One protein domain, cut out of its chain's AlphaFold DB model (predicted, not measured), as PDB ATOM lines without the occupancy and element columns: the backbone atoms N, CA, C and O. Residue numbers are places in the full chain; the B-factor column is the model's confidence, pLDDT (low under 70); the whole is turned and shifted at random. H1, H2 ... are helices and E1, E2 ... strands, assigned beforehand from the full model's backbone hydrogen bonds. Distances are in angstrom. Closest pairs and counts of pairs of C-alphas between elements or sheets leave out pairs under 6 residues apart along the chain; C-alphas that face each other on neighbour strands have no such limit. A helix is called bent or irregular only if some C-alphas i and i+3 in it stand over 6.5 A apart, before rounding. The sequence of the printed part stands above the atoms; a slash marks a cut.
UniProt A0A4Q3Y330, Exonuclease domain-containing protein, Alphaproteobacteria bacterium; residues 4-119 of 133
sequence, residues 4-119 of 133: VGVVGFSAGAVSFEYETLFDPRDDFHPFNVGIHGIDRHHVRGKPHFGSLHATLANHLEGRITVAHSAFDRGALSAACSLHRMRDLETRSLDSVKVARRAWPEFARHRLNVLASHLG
ATOM      1  N   VAL A   4     -19.375 -42.824   4.854       92.94
ATOM      2  CA  VAL A   4     -17.934 -42.960   5.070       92.94
ATOM      3  C   VAL A   4     -17.680 -43.454   6.489       92.94
ATOM      4  O   VAL A   4     -18.296 -42.969   7.437       92.94
ATOM      5  N   GLY A   5     -16.769 -44.415   6.614       93.06
ATOM      6  CA  GLY A   5     -16.257 -44.926   7.881       93.06
ATOM      7  C   GLY A   5     -14.736 -44.804   7.917       93.06
ATOM      8  O   GLY A   5     -14.062 -45.080   6.924       93.06
ATOM      9  N   VAL A   6     -14.191 -44.370   9.049       93.12
ATOM     10  CA  VAL A   6     -12.758 -44.226   9.305       93.12
ATOM     11  C   VAL A   6     -12.455 -44.813  10.673       93.12
ATOM     12  O   VAL A   6     -13.034 -44.402  11.675       93.12
ATOM     13  N   VAL A   7     -11.503 -45.739  10.715       93.69
ATOM     14  CA  VAL A   7     -10.982 -46.302  11.962       93.69
ATOM     15  C   VAL A   7      -9.507 -45.948  12.063       93.69
ATOM     16  O   VAL A   7      -8.719 -46.231  11.158       93.69
ATOM     17  N   GLY A   8      -9.140 -45.288  13.155       93.62
ATOM     18  CA  GLY A   8      -7.762 -44.968  13.486       93.62
ATOM     19  C   GLY A   8      -7.137 -46.038  14.357       93.62
ATOM     20  O   GLY A   8      -7.776 -46.546  15.274       93.62
ATOM     21  N   PHE A   9      -5.860 -46.323  14.116       93.69
ATOM     22  CA  PHE A   9      -5.067 -47.223  14.947       93.69
ATOM     23  C   PHE A   9      -3.833 -46.501  15.488       93.69
ATOM     24  O   PHE A   9      -3.214 -45.697  14.791       93.69
ATOM     25  N   SER A  10      -3.464 -46.798  16.731       93.62
ATOM     26  CA  SER A  10      -2.221 -46.360  17.367       93.62
ATOM     27  C   SER A  10      -1.690 -47.485  18.251       93.62
ATOM     28  O   SER A  10      -2.450 -48.084  19.005       93.62
ATOM     29  N   ALA A  11      -0.398 -47.805  18.131       92.69
ATOM     30  CA  ALA A  11       0.253 -48.887  18.883       92.69
ATOM     31  C   ALA A  11      -0.496 -50.242  18.825       92.69
ATOM     32  O   ALA A  11      -0.550 -50.977  19.805       92.69
ATOM     33  N   GLY A  12      -1.089 -50.566  17.670       89.88
ATOM     34  CA  GLY A  12      -1.833 -51.815  17.463       89.88
ATOM     35  C   GLY A  12      -3.253 -51.835  18.041       89.88
ATOM     36  O   GLY A  12      -3.948 -52.829  17.862       89.88
ATOM     37  N   ALA A  13      -3.708 -50.755  18.678       90.94
ATOM     38  CA  ALA A  13      -5.063 -50.619  19.204       90.94
ATOM     39  C   ALA A  13      -5.872 -49.582  18.414       90.94
ATOM     40  O   ALA A  13      -5.307 -48.641  17.849       90.94
ATOM     41  N   VAL A  14      -7.199 -49.736  18.391       92.44
ATOM     42  CA  VAL A  14      -8.109 -48.715  17.852       92.44
ATOM     43  C   VAL A  14      -7.990 -47.452  18.707       92.44
ATOM     44  O   VAL A  14      -8.113 -47.508  19.928       92.44
ATOM     45  N   SER A  15      -7.722 -46.315  18.068       94.06
ATOM     46  CA  SER A  15      -7.584 -45.012  18.726       94.06
ATOM     47  C   SER A  15      -8.803 -44.116  18.535       94.06
ATOM     48  O   SER A  15      -9.086 -43.291  19.400       94.06
ATOM     49  N   PHE A  16      -9.524 -44.264  17.421       92.75
ATOM     50  CA  PHE A  16     -10.811 -43.612  17.196       92.75
ATOM     51  C   PHE A  16     -11.610 -44.330  16.108       92.75
ATOM     52  O   PHE A  16     -11.042 -44.986  15.234       92.75
ATOM     53  N   GLU A  17     -12.920 -44.112  16.126       94.19
ATOM     54  CA  GLU A  17     -13.848 -44.511  15.073       94.19
ATOM     55  C   GLU A  17     -14.688 -43.293  14.682       94.19
ATOM     56  O   GLU A  17     -15.138 -42.528  15.536       94.19
ATOM     57  N   TYR A  18     -14.860 -43.085  13.383       93.56
ATOM     58  CA  TYR A  18     -15.709 -42.047  12.818       93.56
ATOM     59  C   TYR A  18     -16.542 -42.660  11.704       93.56
ATOM     60  O   TYR A  18     -15.998 -43.184  10.737       93.56
ATOM     61  N   GLU A  19     -17.858 -42.567  11.814       93.94
ATOM     62  CA  GLU A  19     -18.777 -43.053  10.795       93.94
ATOM     63  C   GLU A  19     -19.890 -42.037  10.587       93.94
ATOM     64  O   GLU A  19     -20.428 -41.467  11.540       93.94
ATOM     65  N   THR A  20     -20.230 -41.777   9.327       93.88
ATOM     66  CA  THR A  20     -21.335 -40.881   9.020       93.88
ATOM     67  C   THR A  20     -21.968 -41.168   7.666       93.88
ATOM     68  O   THR A  20     -21.314 -41.600   6.714       93.88
ATOM     69  N   LEU A  21     -23.264 -40.873   7.590       95.31
ATOM     70  CA  LEU A  21     -24.024 -40.778   6.351       95.31
ATOM     71  C   LEU A  21     -24.033 -39.322   5.884       95.31
ATOM     72  O   LEU A  21     -24.106 -38.402   6.701       95.31
ATOM     73  N   PHE A  22     -24.045 -39.113   4.576       94.50
ATOM     74  CA  PHE A  22     -24.109 -37.780   3.987       94.50
ATOM     75  C   PHE A  22     -24.897 -37.789   2.686       94.50
ATOM     76  O   PHE A  22     -24.984 -38.810   2.005       94.50
ATOM     77  N   ASP A  23     -25.467 -36.640   2.341       94.25
ATOM     78  CA  ASP A  23     -26.140 -36.448   1.063       94.25
ATOM     79  C   ASP A  23     -25.088 -36.369  -0.061       94.25
ATOM     80  O   ASP A  23     -24.295 -35.415  -0.085       94.25
ATOM     81  N   PRO A  24     -25.040 -37.353  -0.985       90.75
ATOM     82  CA  PRO A  24     -24.100 -37.327  -2.097       90.75
ATOM     83  C   PRO A  24     -24.420 -36.234  -3.119       90.75
ATOM     84  O   PRO A  24     -23.576 -35.950  -3.958       90.75
ATOM     85  N   ARG A  25     -25.622 -35.634  -3.072       90.81
ATOM     86  CA  ARG A  25     -26.159 -34.760  -4.126       90.81
ATOM     87  C   ARG A  25     -26.068 -35.401  -5.514       90.81
ATOM     88  O   ARG A  25     -25.736 -34.735  -6.492       90.81
ATOM     89  N   ASP A  26     -26.352 -36.697  -5.558       88.81
ATOM     90  CA  ASP A  26     -26.254 -37.552  -6.735       88.81
ATOM     91  C   ASP A  26     -27.378 -38.597  -6.715       88.81
ATOM     92  O   ASP A  26     -28.039 -38.807  -5.689       88.81
ATOM     93  N   ASP A  27     -27.582 -39.262  -7.845       89.62
ATOM     94  CA  ASP A  27     -28.648 -40.236  -8.024       89.62
ATOM     95  C   ASP A  27     -28.353 -41.572  -7.327       89.62
ATOM     96  O   ASP A  27     -27.241 -42.111  -7.323       89.62
ATOM     97  N   PHE A  28     -29.404 -42.167  -6.763       91.62
ATOM     98  CA  PHE A  28     -29.343 -43.477  -6.120       91.62
ATOM     99  C   PHE A  28     -29.748 -44.569  -7.108       91.62
ATOM    100  O   PHE A  28     -30.924 -44.908  -7.242       91.62
ATOM    101  N   HIS A  29     -28.762 -45.142  -7.797       92.25
ATOM    102  CA  HIS A  29     -29.013 -46.242  -8.724       92.25
ATOM    103  C   HIS A  29     -29.540 -47.487  -7.972       92.25
ATOM    104  O   HIS A  29     -28.875 -47.933  -7.030       92.25
ATOM    105  N   PRO A  30     -30.660 -48.115  -8.396       91.75
ATOM    106  CA  PRO A  30     -31.289 -49.226  -7.669       91.75
ATOM    107  C   PRO A  30     -30.354 -50.402  -7.373       91.75
ATOM    108  O   PRO A  30     -30.437 -51.008  -6.312       91.75
ATOM    109  N   PHE A  31     -29.423 -50.697  -8.284       92.00
ATOM    110  CA  PHE A  31     -28.399 -51.723  -8.064       92.00
ATOM    111  C   PHE A  31     -27.503 -51.422  -6.850       92.00
ATOM    112  O   PHE A  31     -27.253 -52.312  -6.046       92.00
ATOM    113  N   ASN A  32     -27.059 -50.172  -6.682       87.81
ATOM    114  CA  ASN A  32     -26.213 -49.780  -5.552       87.81
ATOM    115  C   ASN A  32     -27.019 -49.824  -4.251       87.81
ATOM    116  O   ASN A  32     -26.579 -50.436  -3.280       87.81
ATOM    117  N   VAL A  33     -28.244 -49.284  -4.274       89.88
ATOM    118  CA  VAL A  33     -29.184 -49.369  -3.146       89.88
ATOM    119  C   VAL A  33     -29.416 -50.827  -2.741       89.88
ATOM    120  O   VAL A  33     -29.400 -51.134  -1.558       89.88
ATOM    121  N   GLY A  34     -29.555 -51.747  -3.700       88.69
ATOM    122  CA  GLY A  34     -29.702 -53.178  -3.425       88.69
ATOM    123  C   GLY A  34     -28.466 -53.837  -2.798       88.69
ATOM    124  O   GLY A  34     -28.610 -54.837  -2.102       88.69
ATOM    125  N   ILE A  35     -27.265 -53.290  -3.012       85.38
ATOM    126  CA  ILE A  35     -26.023 -53.797  -2.408       85.38
ATOM    127  C   ILE A  35     -25.876 -53.333  -0.959       85.38
ATOM    128  O   ILE A  35     -25.530 -54.138  -0.101       85.38
ATOM    129  N   HIS A  36     -26.075 -52.039  -0.694       85.62
ATOM    130  CA  HIS A  36     -25.725 -51.431   0.598       85.62
ATOM    131  C   HIS A  36     -26.930 -50.963   1.428       85.62
ATOM    132  O   HIS A  36     -26.755 -50.516   2.555       85.62
ATOM    133  N   GLY A  37     -28.150 -51.017   0.889       89.12
ATOM    134  CA  GLY A  37     -29.394 -50.692   1.599       89.12
ATOM    135  C   GLY A  37     -29.643 -49.204   1.864       89.12
ATOM    136  O   GLY A  37     -30.612 -48.864   2.530       89.12
ATOM    137  N   ILE A  38     -28.801 -48.305   1.348       90.31
ATOM    138  CA  ILE A  38     -28.918 -46.856   1.592       90.31
ATOM    139  C   ILE A  38     -29.574 -46.213   0.386       90.31
ATOM    140  O   ILE A  38     -29.097 -46.347  -0.737       90.31
ATOM    141  N   ASP A  39     -30.632 -45.458   0.628       92.88
ATOM    142  CA  ASP A  39     -31.337 -44.694  -0.392       92.88
ATOM    143  C   ASP A  39     -31.399 -43.198  -0.036       92.88
ATOM    144  O   ASP A  39     -30.870 -42.734   0.980       92.88
ATOM    145  N   ARG A  40     -32.101 -42.431  -0.875       93.19
ATOM    146  CA  ARG A  40     -32.310 -40.992  -0.674       93.19
ATOM    147  C   ARG A  40     -33.006 -40.636   0.647       93.19
ATOM    148  O   ARG A  40     -32.825 -39.526   1.141       93.19
ATOM    149  N   HIS A  41     -33.824 -41.526   1.213       93.62
ATOM    150  CA  HIS A  41     -34.524 -41.276   2.473       93.62
ATOM    151  C   HIS A  41     -33.558 -41.302   3.653       93.62
ATOM    152  O   HIS A  41     -33.651 -40.438   4.524       93.62
ATOM    153  N   HIS A  42     -32.589 -42.218   3.630       93.94
ATOM    154  CA  HIS A  42     -31.572 -42.344   4.671       93.94
ATOM    155  C   HIS A  42     -30.671 -41.111   4.776       93.94
ATOM    156  O   HIS A  42     -30.195 -40.797   5.864       93.94
ATOM    157  N   VAL A  43     -30.422 -40.402   3.671       94.19
ATOM    158  CA  VAL A  43     -29.523 -39.232   3.638       94.19
ATOM    159  C   VAL A  43     -30.248 -37.886   3.685       94.19
ATOM    160  O   VAL A  43     -29.608 -36.836   3.741       94.19
ATOM    161  N   ARG A  44     -31.583 -37.889   3.690       93.69
ATOM    162  CA  ARG A  44     -32.382 -36.662   3.671       93.69
ATOM    163  C   ARG A  44     -32.077 -35.794   4.897       93.69
ATOM    164  O   ARG A  44     -32.226 -36.235   6.031       93.69
ATOM    165  N   GLY A  45     -31.684 -34.543   4.657       92.88
ATOM    166  CA  GLY A  45     -31.355 -33.577   5.713       92.88
ATOM    167  C   GLY A  45     -29.970 -33.761   6.344       92.88
ATOM    168  O   GLY A  45     -29.617 -33.008   7.249       92.88
ATOM    169  N   LYS A  46     -29.171 -34.728   5.876       95.06
ATOM    170  CA  LYS A  46     -27.776 -34.889   6.299       95.06
ATOM    171  C   LYS A  46     -26.874 -33.862   5.603       95.06
ATOM    172  O   LYS A  46     -27.236 -33.349   4.542       95.06
ATOM    173  N   PRO A  47     -25.697 -33.543   6.174       94.69
ATOM    174  CA  PRO A  47     -24.719 -32.707   5.484       94.69
ATOM    175  C   PRO A  47     -24.323 -33.337   4.147       94.69
ATOM    176  O   PRO A  47     -24.406 -34.550   3.975       94.69
ATOM    177  N   HIS A  48     -23.849 -32.517   3.214       94.62
ATOM    178  CA  HIS A  48     -23.221 -33.019   1.996       94.62
ATOM    179  C   HIS A  48     -21.729 -33.284   2.220       94.62
ATOM    180  O   HIS A  48     -21.127 -32.727   3.143       94.62
ATOM    181  N   PHE A  49     -21.100 -34.061   1.333       93.94
ATOM    182  CA  PHE A  49     -19.682 -34.425   1.462       93.94
ATOM    183  C   PHE A  49     -18.756 -33.209   1.636       93.94
ATOM    184  O   PHE A  49     -17.872 -33.231   2.486       93.94
ATOM    185  N   GLY A  50     -18.997 -32.112   0.906       94.50
ATOM    186  CA  GLY A  50     -18.210 -30.877   1.061       94.50
ATOM    187  C   GLY A  50     -18.138 -30.340   2.504       94.50
ATOM    188  O   GLY A  50     -17.095 -29.841   2.906       94.50
ATOM    189  N   SER A  51     -19.191 -30.505   3.314       94.56
ATOM    190  CA  SER A  51     -19.186 -30.094   4.728       94.56
ATOM    191  C   SER A  51     -18.391 -31.046   5.622       94.56
ATOM    192  O   SER A  51     -17.958 -30.661   6.702       94.56
ATOM    193  N   LEU A  52     -18.208 -32.293   5.185       95.00
ATOM    194  CA  LEU A  52     -17.445 -33.317   5.899       95.00
ATOM    195  C   LEU A  52     -15.969 -33.342   5.501       95.00
ATOM    196  O   LEU A  52     -15.163 -33.935   6.214       95.00
ATOM    197  N   HIS A  53     -15.611 -32.707   4.382       95.88
ATOM    198  CA  HIS A  53     -14.262 -32.750   3.820       95.88
ATOM    199  C   HIS A  53     -13.191 -32.354   4.840       95.88
ATOM    200  O   HIS A  53     -12.234 -33.099   5.021       95.88
ATOM    201  N   ALA A  54     -13.397 -31.263   5.585       95.38
ATOM    202  CA  ALA A  54     -12.458 -30.817   6.615       95.38
ATOM    203  C   ALA A  54     -12.294 -31.840   7.757       95.38
ATOM    204  O   ALA A  54     -11.182 -32.081   8.226       95.38
ATOM    205  N   THR A  55     -13.383 -32.485   8.179       95.62
ATOM    206  CA  THR A  55     -13.345 -33.544   9.199       95.62
ATOM    207  C   THR A  55     -12.566 -34.755   8.697       95.62
ATOM    208  O   THR A  55     -11.680 -35.253   9.391       95.62
ATOM    209  N   LEU A  56     -12.831 -35.199   7.465       95.06
ATOM    210  CA  LEU A  56     -12.092 -36.299   6.846       95.06
ATOM    211  C   LEU A  56     -10.612 -35.951   6.660       95.06
ATOM    212  O   LEU A  56      -9.757 -36.786   6.944       95.06
ATOM    213  N   ALA A  57     -10.300 -34.718   6.259       95.31
ATOM    214  CA  ALA A  57      -8.929 -34.245   6.132       95.31
ATOM    215  C   ALA A  57      -8.179 -34.336   7.468       95.31
ATOM    216  O   ALA A  57      -7.101 -34.922   7.522       95.31
ATOM    217  N   ASN A  58      -8.788 -33.882   8.568       94.44
ATOM    218  CA  ASN A  58      -8.200 -33.981   9.909       94.44
ATOM    219  C   ASN A  58      -7.923 -35.430  10.347       94.44
ATOM    220  O   ASN A  58      -6.975 -35.691  11.093       94.44
ATOM    221  N   HIS A  59      -8.749 -36.381   9.905       93.44
ATOM    222  CA  HIS A  59      -8.567 -37.792  10.234       93.44
ATOM    223  C   HIS A  59      -7.553 -38.510   9.338       93.44
ATOM    224  O   HIS A  59      -6.943 -39.476   9.804       93.44
ATOM    225  N   LEU A  60      -7.384 -38.078   8.085       93.81
ATOM    226  CA  LEU A  60      -6.681 -38.837   7.047       93.81
ATOM    227  C   LEU A  60      -5.364 -38.196   6.587       93.81
ATOM    228  O   LEU A  60      -4.407 -38.919   6.306       93.81
ATOM    229  N   GLU A  61      -5.290 -36.869   6.489       93.19
ATOM    230  CA  GLU A  61      -4.124 -36.190   5.915       93.19
ATOM    231  C   GLU A  61      -2.888 -36.284   6.807       93.19
ATOM    232  O   GLU A  61      -2.959 -36.305   8.037       93.19
ATOM    233  N   GLY A  62      -1.724 -36.393   6.162       88.50
ATOM    234  CA  GLY A  62      -0.443 -36.588   6.847       88.50
ATOM    235  C   GLY A  62      -0.274 -37.968   7.496       88.50
ATOM    236  O   GLY A  62       0.775 -38.236   8.084       88.50
ATOM    237  N   ARG A  63      -1.263 -38.863   7.376       90.44
ATOM    238  CA  ARG A  63      -1.231 -40.227   7.918       90.44
ATOM    239  C   ARG A  63      -1.109 -41.264   6.804       90.44
ATOM    240  O   ARG A  63      -1.341 -40.987   5.624       90.44
ATOM    241  N   ILE A  64      -0.734 -42.479   7.197       92.62
ATOM    242  CA  ILE A  64      -0.869 -43.648   6.329       92.62
ATOM    243  C   ILE A  64      -2.339 -44.052   6.350       92.62
ATOM    244  O   ILE A  64      -2.882 -44.363   7.408       92.62
ATOM    245  N   THR A  65      -2.974 -44.042   5.187       92.62
ATOM    246  CA  THR A  65      -4.369 -44.451   5.026       92.62
ATOM    247  C   THR A  65      -4.422 -45.824   4.383       92.62
ATOM    248  O   THR A  65      -3.619 -46.146   3.510       92.62
ATOM    249  N   VAL A  66      -5.355 -46.662   4.815       92.06
ATOM    250  CA  VAL A  66      -5.548 -47.992   4.235       92.06
ATOM    251  C   VAL A  66      -6.947 -48.042   3.652       92.06
ATOM    252  O   VAL A  66      -7.927 -47.839   4.359       92.06
ATOM    253  N   ALA A  67      -7.024 -48.304   2.354       91.38
ATOM    254  CA  ALA A  67      -8.271 -48.560   1.652       91.38
ATOM    255  C   ALA A  67      -8.332 -50.041   1.276       91.38
ATOM    256  O   ALA A  67      -7.287 -50.663   1.043       91.38
ATOM    257  N   HIS A  68      -9.534 -50.622   1.208       86.62
ATOM    258  CA  HIS A  68      -9.621 -52.039   0.873       86.62
ATOM    259  C   HIS A  68      -9.134 -52.287  -0.554       86.62
ATOM    260  O   HIS A  68      -8.352 -53.205  -0.785       86.62
ATOM    261  N   SER A  69      -9.530 -51.417  -1.479       86.69
ATOM    262  CA  SER A  69      -9.248 -51.529  -2.901       86.69
ATOM    263  C   SER A  69      -9.068 -50.161  -3.571       86.69
ATOM    264  O   SER A  69      -9.326 -49.101  -2.996       86.69
ATOM    265  N   ALA A  70      -8.667 -50.177  -4.846       86.06
ATOM    266  CA  ALA A  70      -8.636 -48.972  -5.675       86.06
ATOM    267  C   ALA A  70     -10.025 -48.327  -5.860       86.06
ATOM    268  O   ALA A  70     -10.094 -47.117  -6.079       86.06
ATOM    269  N   PHE A  71     -11.110 -49.104  -5.745       88.38
ATOM    270  CA  PHE A  71     -12.478 -48.594  -5.847       88.38
ATOM    271  C   PHE A  71     -12.784 -47.594  -4.730       88.38
ATOM    272  O   PHE A  71     -13.287 -46.513  -5.012       88.38
ATOM    273  N   ASP A  72     -12.401 -47.900  -3.489       89.19
ATOM    274  CA  ASP A  72     -12.652 -47.032  -2.331       89.19
ATOM    275  C   ASP A  72     -11.954 -45.671  -2.486       89.19
ATOM    276  O   ASP A  72     -12.542 -44.615  -2.252       89.19
ATOM    277  N   ARG A  73     -10.703 -45.685  -2.970       88.88
ATOM    278  CA  ARG A  73      -9.957 -44.453  -3.281       88.88
ATOM    279  C   ARG A  73     -10.621 -43.663  -4.406       88.88
ATOM    280  O   ARG A  73     -10.726 -42.443  -4.313       88.88
ATOM    281  N   GLY A  74     -11.071 -44.355  -5.453       91.94
ATOM    282  CA  GLY A  74     -11.801 -43.744  -6.561       91.94
ATOM    283  C   GLY A  74     -13.108 -43.097  -6.106       91.94
ATOM    284  O   GLY A  74     -13.389 -41.969  -6.492       91.94
ATOM    285  N   ALA A  75     -13.866 -43.760  -5.231       91.69
ATOM    286  CA  ALA A  75     -15.110 -43.235  -4.671       91.69
ATOM    287  C   ALA A  75     -14.884 -41.960  -3.842       91.69
ATOM    288  O   ALA A  75     -15.645 -41.002  -3.976       91.69
ATOM    289  N   LEU A  76     -13.819 -41.921  -3.034       92.56
ATOM    290  CA  LEU A  76     -13.457 -40.742  -2.248       92.56
ATOM    291  C   LEU A  76     -13.009 -39.564  -3.131       92.56
ATOM    292  O   LEU A  76     -13.456 -38.439  -2.911       92.56
ATOM    293  N   SER A  77     -12.177 -39.811  -4.148       93.00
ATOM    294  CA  SER A  77     -11.743 -38.764  -5.088       93.00
ATOM    295  C   SER A  77     -12.906 -38.250  -5.945       93.00
ATOM    296  O   SER A  77     -13.078 -37.042  -6.109       93.00
ATOM    297  N   ALA A  78     -13.795 -39.139  -6.403       93.19
ATOM    298  CA  ALA A  78     -15.016 -38.747  -7.104       93.19
ATOM    299  C   ALA A  78     -15.919 -37.859  -6.230       93.19
ATOM    300  O   ALA A  78     -16.437 -36.855  -6.715       93.19
ATOM    301  N   ALA A  79     -16.054 -38.172  -4.936       93.81
ATOM    302  CA  ALA A  79     -16.781 -37.326  -3.993       93.81
ATOM    303  C   ALA A  79     -16.106 -35.955  -3.798       93.81
ATOM    304  O   ALA A  79     -16.793 -34.934  -3.761       93.81
ATOM    305  N   CYS A  80     -14.770 -35.895  -3.740       94.88
ATOM    306  CA  CYS A  80     -14.048 -34.618  -3.706       94.88
ATOM    307  C   CYS A  80     -14.354 -33.784  -4.957       94.88
ATOM    308  O   CYS A  80     -14.794 -32.640  -4.837       94.88
ATOM    309  N   SER A  81     -14.231 -34.386  -6.141       94.69
ATOM    310  CA  SER A  81     -14.491 -33.734  -7.427       94.69
ATOM    311  C   SER A  81     -15.930 -33.215  -7.554       94.69
ATOM    312  O   SER A  81     -16.135 -32.030  -7.831       94.69
ATOM    313  N   LEU A  82     -16.935 -34.052  -7.258       94.25
ATOM    314  CA  LEU A  82     -18.358 -33.689  -7.334       94.25
ATOM    315  C   LEU A  82     -18.690 -32.470  -6.462       94.25
ATOM    316  O   LEU A  82     -19.452 -31.589  -6.863       94.25
ATOM    317  N   HIS A  83     -18.078 -32.386  -5.280       94.44
ATOM    318  CA  HIS A  83     -18.288 -31.285  -4.343       94.44
ATOM    319  C   HIS A  83     -17.280 -30.139  -4.494       94.44
ATOM    320  O   HIS A  83     -17.295 -29.224  -3.672       94.44
ATOM    321  N   ARG A  84     -16.446 -30.149  -5.545       95.25
ATOM    322  CA  ARG A  84     -15.412 -29.134  -5.824       95.25
ATOM    323  C   ARG A  84     -14.413 -28.952  -4.680       95.25
ATOM    324  O   ARG A  84     -13.948 -27.845  -4.415       95.25
ATOM    325  N   MET A  85     -14.110 -30.041  -3.989       96.25
ATOM    326  CA  MET A  85     -13.078 -30.099  -2.966       96.25
ATOM    327  C   MET A  85     -11.773 -30.599  -3.580       96.25
ATOM    328  O   MET A  85     -11.778 -31.361  -4.547       96.25
ATOM    329  N   ARG A  86     -10.646 -30.200  -2.991       95.56
ATOM    330  CA  ARG A  86      -9.354 -30.811  -3.319       95.56
ATOM    331  C   ARG A  86      -9.331 -32.273  -2.873       95.56
ATOM    332  O   ARG A  86      -9.970 -32.619  -1.875       95.56
ATOM    333  N   ASP A  87      -8.560 -33.101  -3.567       93.06
ATOM    334  CA  ASP A  87      -8.294 -34.457  -3.097       93.06
ATOM    335  C   ASP A  87      -7.610 -34.426  -1.717       93.06
ATOM    336  O   ASP A  87      -6.901 -33.477  -1.359       93.06
ATOM    337  N   LEU A  88      -7.870 -35.468  -0.923       91.62
ATOM    338  CA  LEU A  88      -7.225 -35.656   0.372       91.62
ATOM    339  C   LEU A  88      -5.814 -36.210   0.164       91.62
ATOM    340  O   LEU A  88      -5.631 -37.322  -0.345       91.62
ATOM    341  N   GLU A  89      -4.818 -35.443   0.596       87.88
ATOM    342  CA  GLU A  89      -3.403 -35.782   0.445       87.88
ATOM    343  C   GLU A  89      -3.010 -36.842   1.480       87.88
ATOM    344  O   GLU A  89      -2.747 -36.556   2.653       87.88
ATOM    345  N   THR A  90      -3.003 -38.105   1.052       85.88
ATOM    346  CA  THR A  90      -2.786 -39.251   1.941       85.88
ATOM    347  C   THR A  90      -1.745 -40.213   1.382       85.88
ATOM    348  O   THR A  90      -1.689 -40.482   0.179       85.88
ATOM    349  N   ARG A  91      -0.922 -40.793   2.267       87.06
ATOM    350  CA  ARG A  91      -0.055 -41.921   1.899       87.06
ATOM    351  C   ARG A  91      -0.878 -43.200   1.967       87.06
ATOM    352  O   ARG A  91      -1.001 -43.800   3.029       87.06
ATOM    353  N   SER A  92      -1.460 -43.600   0.841       85.38
ATOM    354  CA  SER A  92      -2.410 -44.713   0.813       85.38
ATOM    355  C   SER A  92      -1.760 -46.076   0.567       85.38
ATOM    356  O   SER A  92      -0.970 -46.230  -0.368       85.38
ATOM    357  N   LEU A  93      -2.188 -47.081   1.324       91.19
ATOM    358  CA  LEU A  93      -1.961 -48.500   1.075       91.19
ATOM    359  C   LEU A  93      -3.259 -49.173   0.619       91.19
ATOM    360  O   LEU A  93      -4.359 -48.813   1.036       91.19
ATOM    361  N   ASP A  94      -3.104 -50.180  -0.232       90.25
ATOM    362  CA  ASP A  94      -4.187 -51.039  -0.704       90.25
ATOM    363  C   ASP A  94      -4.116 -52.357   0.075       90.25
ATOM    364  O   ASP A  94      -3.155 -53.123  -0.069       90.25
ATOM    365  N   SER A  95      -5.112 -52.607   0.927       89.56
ATOM    366  CA  SER A  95      -5.113 -53.794   1.786       89.56
ATOM    367  C   SER A  95      -5.175 -55.095   0.985       89.56
ATOM    368  O   SER A  95      -4.610 -56.090   1.425       89.56
ATOM    369  N   VAL A  96      -5.781 -55.101  -0.212       89.50
ATOM    370  CA  VAL A  96      -5.791 -56.281  -1.087       89.50
ATOM    371  C   VAL A  96      -4.378 -56.574  -1.579       89.50
ATOM    372  O   VAL A  96      -3.974 -57.735  -1.622       89.50
ATOM    373  N   LYS A  97      -3.584 -55.546  -1.909       90.31
ATOM    374  CA  LYS A  97      -2.169 -55.742  -2.280       90.31
ATOM    375  C   LYS A  97      -1.336 -56.253  -1.108       90.31
ATOM    376  O   LYS A  97      -0.509 -57.141  -1.308       90.31
ATOM    377  N   VAL A  98      -1.563 -55.725   0.095       90.81
ATOM    378  CA  VAL A  98      -0.902 -56.213   1.319       90.81
ATOM    379  C   VAL A  98      -1.274 -57.675   1.570       90.81
ATOM    380  O   VAL A  98      -0.388 -58.517   1.702       90.81
ATOM    381  N   ALA A  99      -2.566 -58.002   1.535       90.19
ATOM    382  CA  ALA A  99      -3.074 -59.348   1.763       90.19
ATOM    383  C   ALA A  99      -2.566 -60.355   0.725       90.19
ATOM    384  O   ALA A  99      -2.196 -61.462   1.089       90.19
ATOM    385  N   ARG A 100      -2.467 -59.970  -0.556       91.31
ATOM    386  CA  ARG A 100      -1.874 -60.814  -1.611       91.31
ATOM    387  C   ARG A 100      -0.424 -61.186  -1.340       91.31
ATOM    388  O   ARG A 100       0.016 -62.251  -1.756       91.31
ATOM    389  N   ARG A 101       0.326 -60.295  -0.692       91.06
ATOM    390  CA  ARG A 101       1.731 -60.530  -0.357       91.06
ATOM    391  C   ARG A 101       1.889 -61.317   0.943       91.06
ATOM    392  O   ARG A 101       2.845 -62.074   1.050       91.06
ATOM    393  N   ALA A 102       0.980 -61.127   1.897       90.94
ATOM    394  CA  ALA A 102       0.971 -61.841   3.172       90.94
ATOM    395  C   ALA A 102       0.436 -63.279   3.051       90.94
ATOM    396  O   ALA A 102       0.993 -64.173   3.676       90.94
ATOM    397  N   TRP A 103      -0.593 -63.489   2.221       90.50
ATOM    398  CA  TRP A 103      -1.272 -64.774   2.005       90.50
ATOM    399  C   TRP A 103      -1.386 -65.101   0.506       90.50
ATOM    400  O   TRP A 103      -2.486 -65.044  -0.068       90.50
ATOM    401  N   PRO A 104      -0.262 -65.371  -0.184       89.75
ATOM    402  CA  PRO A 104      -0.260 -65.691  -1.613       89.75
ATOM    403  C   PRO A 104      -1.045 -66.967  -1.964       89.75
ATOM    404  O   PRO A 104      -1.454 -67.136  -3.109       89.75
ATOM    405  N   GLU A 105      -1.278 -67.851  -0.996       89.31
ATOM    406  CA  GLU A 105      -2.001 -69.115  -1.136       89.31
ATOM    407  C   GLU A 105      -3.514 -68.950  -1.347       89.31
ATOM    408  O   GLU A 105      -4.177 -69.868  -1.835       89.31
ATOM    409  N   PHE A 106      -4.092 -67.791  -1.014       86.50
ATOM    410  CA  PHE A 106      -5.521 -67.570  -1.223       86.50
ATOM    411  C   PHE A 106      -5.841 -67.258  -2.680       86.50
ATOM    412  O   PHE A 106      -5.340 -66.306  -3.271       86.50
ATOM    413  N   ALA A 107      -6.801 -68.000  -3.239       83.00
ATOM    414  CA  ALA A 107      -7.307 -67.752  -4.589       83.00
ATOM    415  C   ALA A 107      -8.015 -66.389  -4.729       83.00
ATOM    416  O   ALA A 107      -8.147 -65.861  -5.834       83.00
ATOM    417  N   ARG A 108      -8.538 -65.831  -3.626       85.31
ATOM    418  CA  ARG A 108      -9.279 -64.561  -3.597       85.31
ATOM    419  C   ARG A 108      -8.992 -63.805  -2.301       85.31
ATOM    420  O   ARG A 108      -9.126 -64.370  -1.226       85.31
ATOM    421  N   HIS A 109      -8.747 -62.501  -2.409       88.88
ATOM    422  CA  HIS A 109      -8.472 -61.598  -1.276       88.88
ATOM    423  C   HIS A 109      -9.609 -60.597  -1.049       88.88
ATOM    424  O   HIS A 109      -9.372 -59.438  -0.728       88.88
ATOM    425  N   ARG A 110     -10.856 -61.022  -1.282       84.31
ATOM    426  CA  ARG A 110     -12.033 -60.192  -0.982       84.31
ATOM    427  C   ARG A 110     -12.145 -59.994   0.528       84.31
ATOM    428  O   ARG A 110     -11.804 -60.908   1.279       84.31
ATOM    429  N   LEU A 111     -12.671 -58.844   0.952       82.88
ATOM    430  CA  LEU A 111     -12.788 -58.471   2.364       82.88
ATOM    431  C   LEU A 111     -13.388 -59.586   3.231       82.88
ATOM    432  O   LEU A 111     -12.825 -59.924   4.263       82.88
ATOM    433  N   ASN A 112     -14.477 -60.208   2.773       82.06
ATOM    434  CA  ASN A 112     -15.139 -61.300   3.487       82.06
ATOM    435  C   ASN A 112     -14.268 -62.549   3.652       82.06
ATOM    436  O   ASN A 112     -14.280 -63.154   4.715       82.06
ATOM    437  N   VAL A 113     -13.478 -62.910   2.640       83.38
ATOM    438  CA  VAL A 113     -12.566 -64.062   2.717       83.38
ATOM    439  C   VAL A 113     -11.477 -63.807   3.755       83.38
ATOM    440  O   VAL A 113     -11.197 -64.668   4.585       83.38
ATOM    441  N   LEU A 114     -10.890 -62.608   3.730       85.31
ATOM    442  CA  LEU A 114      -9.831 -62.230   4.664       85.31
ATOM    443  C   LEU A 114     -10.354 -62.112   6.096       85.31
ATOM    444  O   LEU A 114      -9.709 -62.602   7.016       85.31
ATOM    445  N   ALA A 115     -11.528 -61.513   6.288       84.06
ATOM    446  CA  ALA A 115     -12.124 -61.374   7.607       84.06
ATOM    447  C   ALA A 115     -12.446 -62.735   8.233       84.06
ATOM    448  O   ALA A 115     -12.038 -62.989   9.362       84.06
ATOM    449  N   SER A 116     -13.065 -63.651   7.477       84.12
ATOM    450  CA  SER A 116     -13.308 -65.015   7.955       84.12
ATOM    451  C   SER A 116     -12.014 -65.747   8.310       84.12
ATOM    452  O   SER A 116     -11.967 -66.430   9.328       84.12
ATOM    453  N   HIS A 117     -10.954 -65.592   7.508       82.94
ATOM    454  CA  HIS A 117      -9.660 -66.210   7.803       82.94
ATOM    455  C   HIS A 117      -9.022 -65.664   9.090       82.94
ATOM    456  O   HIS A 117      -8.472 -66.425   9.879       82.94
ATOM    457  N   LEU A 118      -9.121 -64.353   9.312       82.44
ATOM    458  CA  LEU A 118      -8.554 -63.676  10.478       82.44
ATOM    459  C   LEU A 118      -9.431 -63.792  11.737       82.44
ATOM    460  O   LEU A 118      -9.089 -63.211  12.764       82.44
ATOM    461  N   GLY A 119     -10.561 -64.506  11.667       80.12
ATOM    462  CA  GLY A 119     -11.529 -64.582  12.762       80.12
ATOM    463  C   GLY A 119     -12.179 -63.232  13.086       80.12
ATOM    464  O   GLY A 119     -12.613 -63.014  14.213       80.12
TER     465      GLY A 119
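Overview. This is residues 4 to 119 of the 133 residues of the protein "Exonuclease domain-containing protein" of Alphaproteobacteria bacterium (UniProt A0A4Q3Y330). An antiparallel hairpin, E1 and E2, and a short parallel strand pair, E3 and E4, stand near each other through E1 and E3, with H3 close by the hairpin and H4 linking the parallel pair; H3 and H4 meet near their ends as a V. Two small helical parts lie away from these: H2 is near one end of the longest axis, H5 and H6 are toward the other end, and H1 is off to one side, where residues 31 to 37, of which 31 to 36 belong to H1, stick out. The 116 printed residues include six named helices and four named strands, in the order E1 E2 H1 H2 H3 E3 H4 E4 H5 H6, a mixed class of helices and strands. The whole is only just compact, close to loose, with a radius of gyration of the C-alphas of 15.8 A and spans of 45 by 34 by 23 A.

Arrangement. Start at E1, residues 4 to 10, which forms a hairpin with E2, residues 13 to 21; look at N 6 and O 18, 2.7 A apart, and N 8 and O 16, 2.8 A apart. Next come H1, residues 30 to 36, and H2, residues 40 to 43, which are apart; the closest C-alphas of E2 and H2, Leu 21 and Val 43, are 6.3 A apart. H3, residues 49 to 60, is near E2, with 8 pairs of C-alphas within 10 A, and its closest C-alpha pair with E1 is His 59 and Val 6, 7.7 A. E3, residues 64 to 67, is near E1, with 7 such pairs. H4, residues 70 to 82, touches H3 with residues 79 to 80 alone, at a steep tilt of 47 degrees, opposite ways; the closest C-alphas, Phe 49 and Ala 79, are 6.8 A apart. E3, H4 and E4, residues 91 to 94, form a strand-helix-strand unit, two parallel neighbour strands with a helix between, and its crossover is right-handed; N 93 and O 65 are 2.8 A apart. H5, residues 95 to 102, and H6, residues 111 to 117, are close but not clearly touching, with the closest C-alphas, Ala 99 and Leu 114, 7.9 A apart. They run the same way at a tilt of 36 degrees, only just steep. Every O i to N i+4 pair is within hydrogen-bond range in H1, H4, H5 and H6, and 6 of 8 are in H3; H2 is too short for such a pair.

Along the chain. Find C-alpha 4 at (-17.934, -42.960, 5.070), where E1 begins; it is 20.2 A long, and E2 is 24.9 A. H3, 14.8 A long, is irregular, with C-alphas 51 and 54 7.0 A apart. H4 starts at C-alpha 70, (-8.636, -48.972, -5.675), and is 18.2 A long. H6 ends at C-alpha 117, (-9.660, -66.210, 7.803).

Size, cuts and confidence. The two C-alphas farthest apart, those of Gly 45 and Glu 105, are 46.6 A apart. The printed part has no cut, and no link is long. The mean pLDDT of the printed part is 91.0, and no printed residue is under 70.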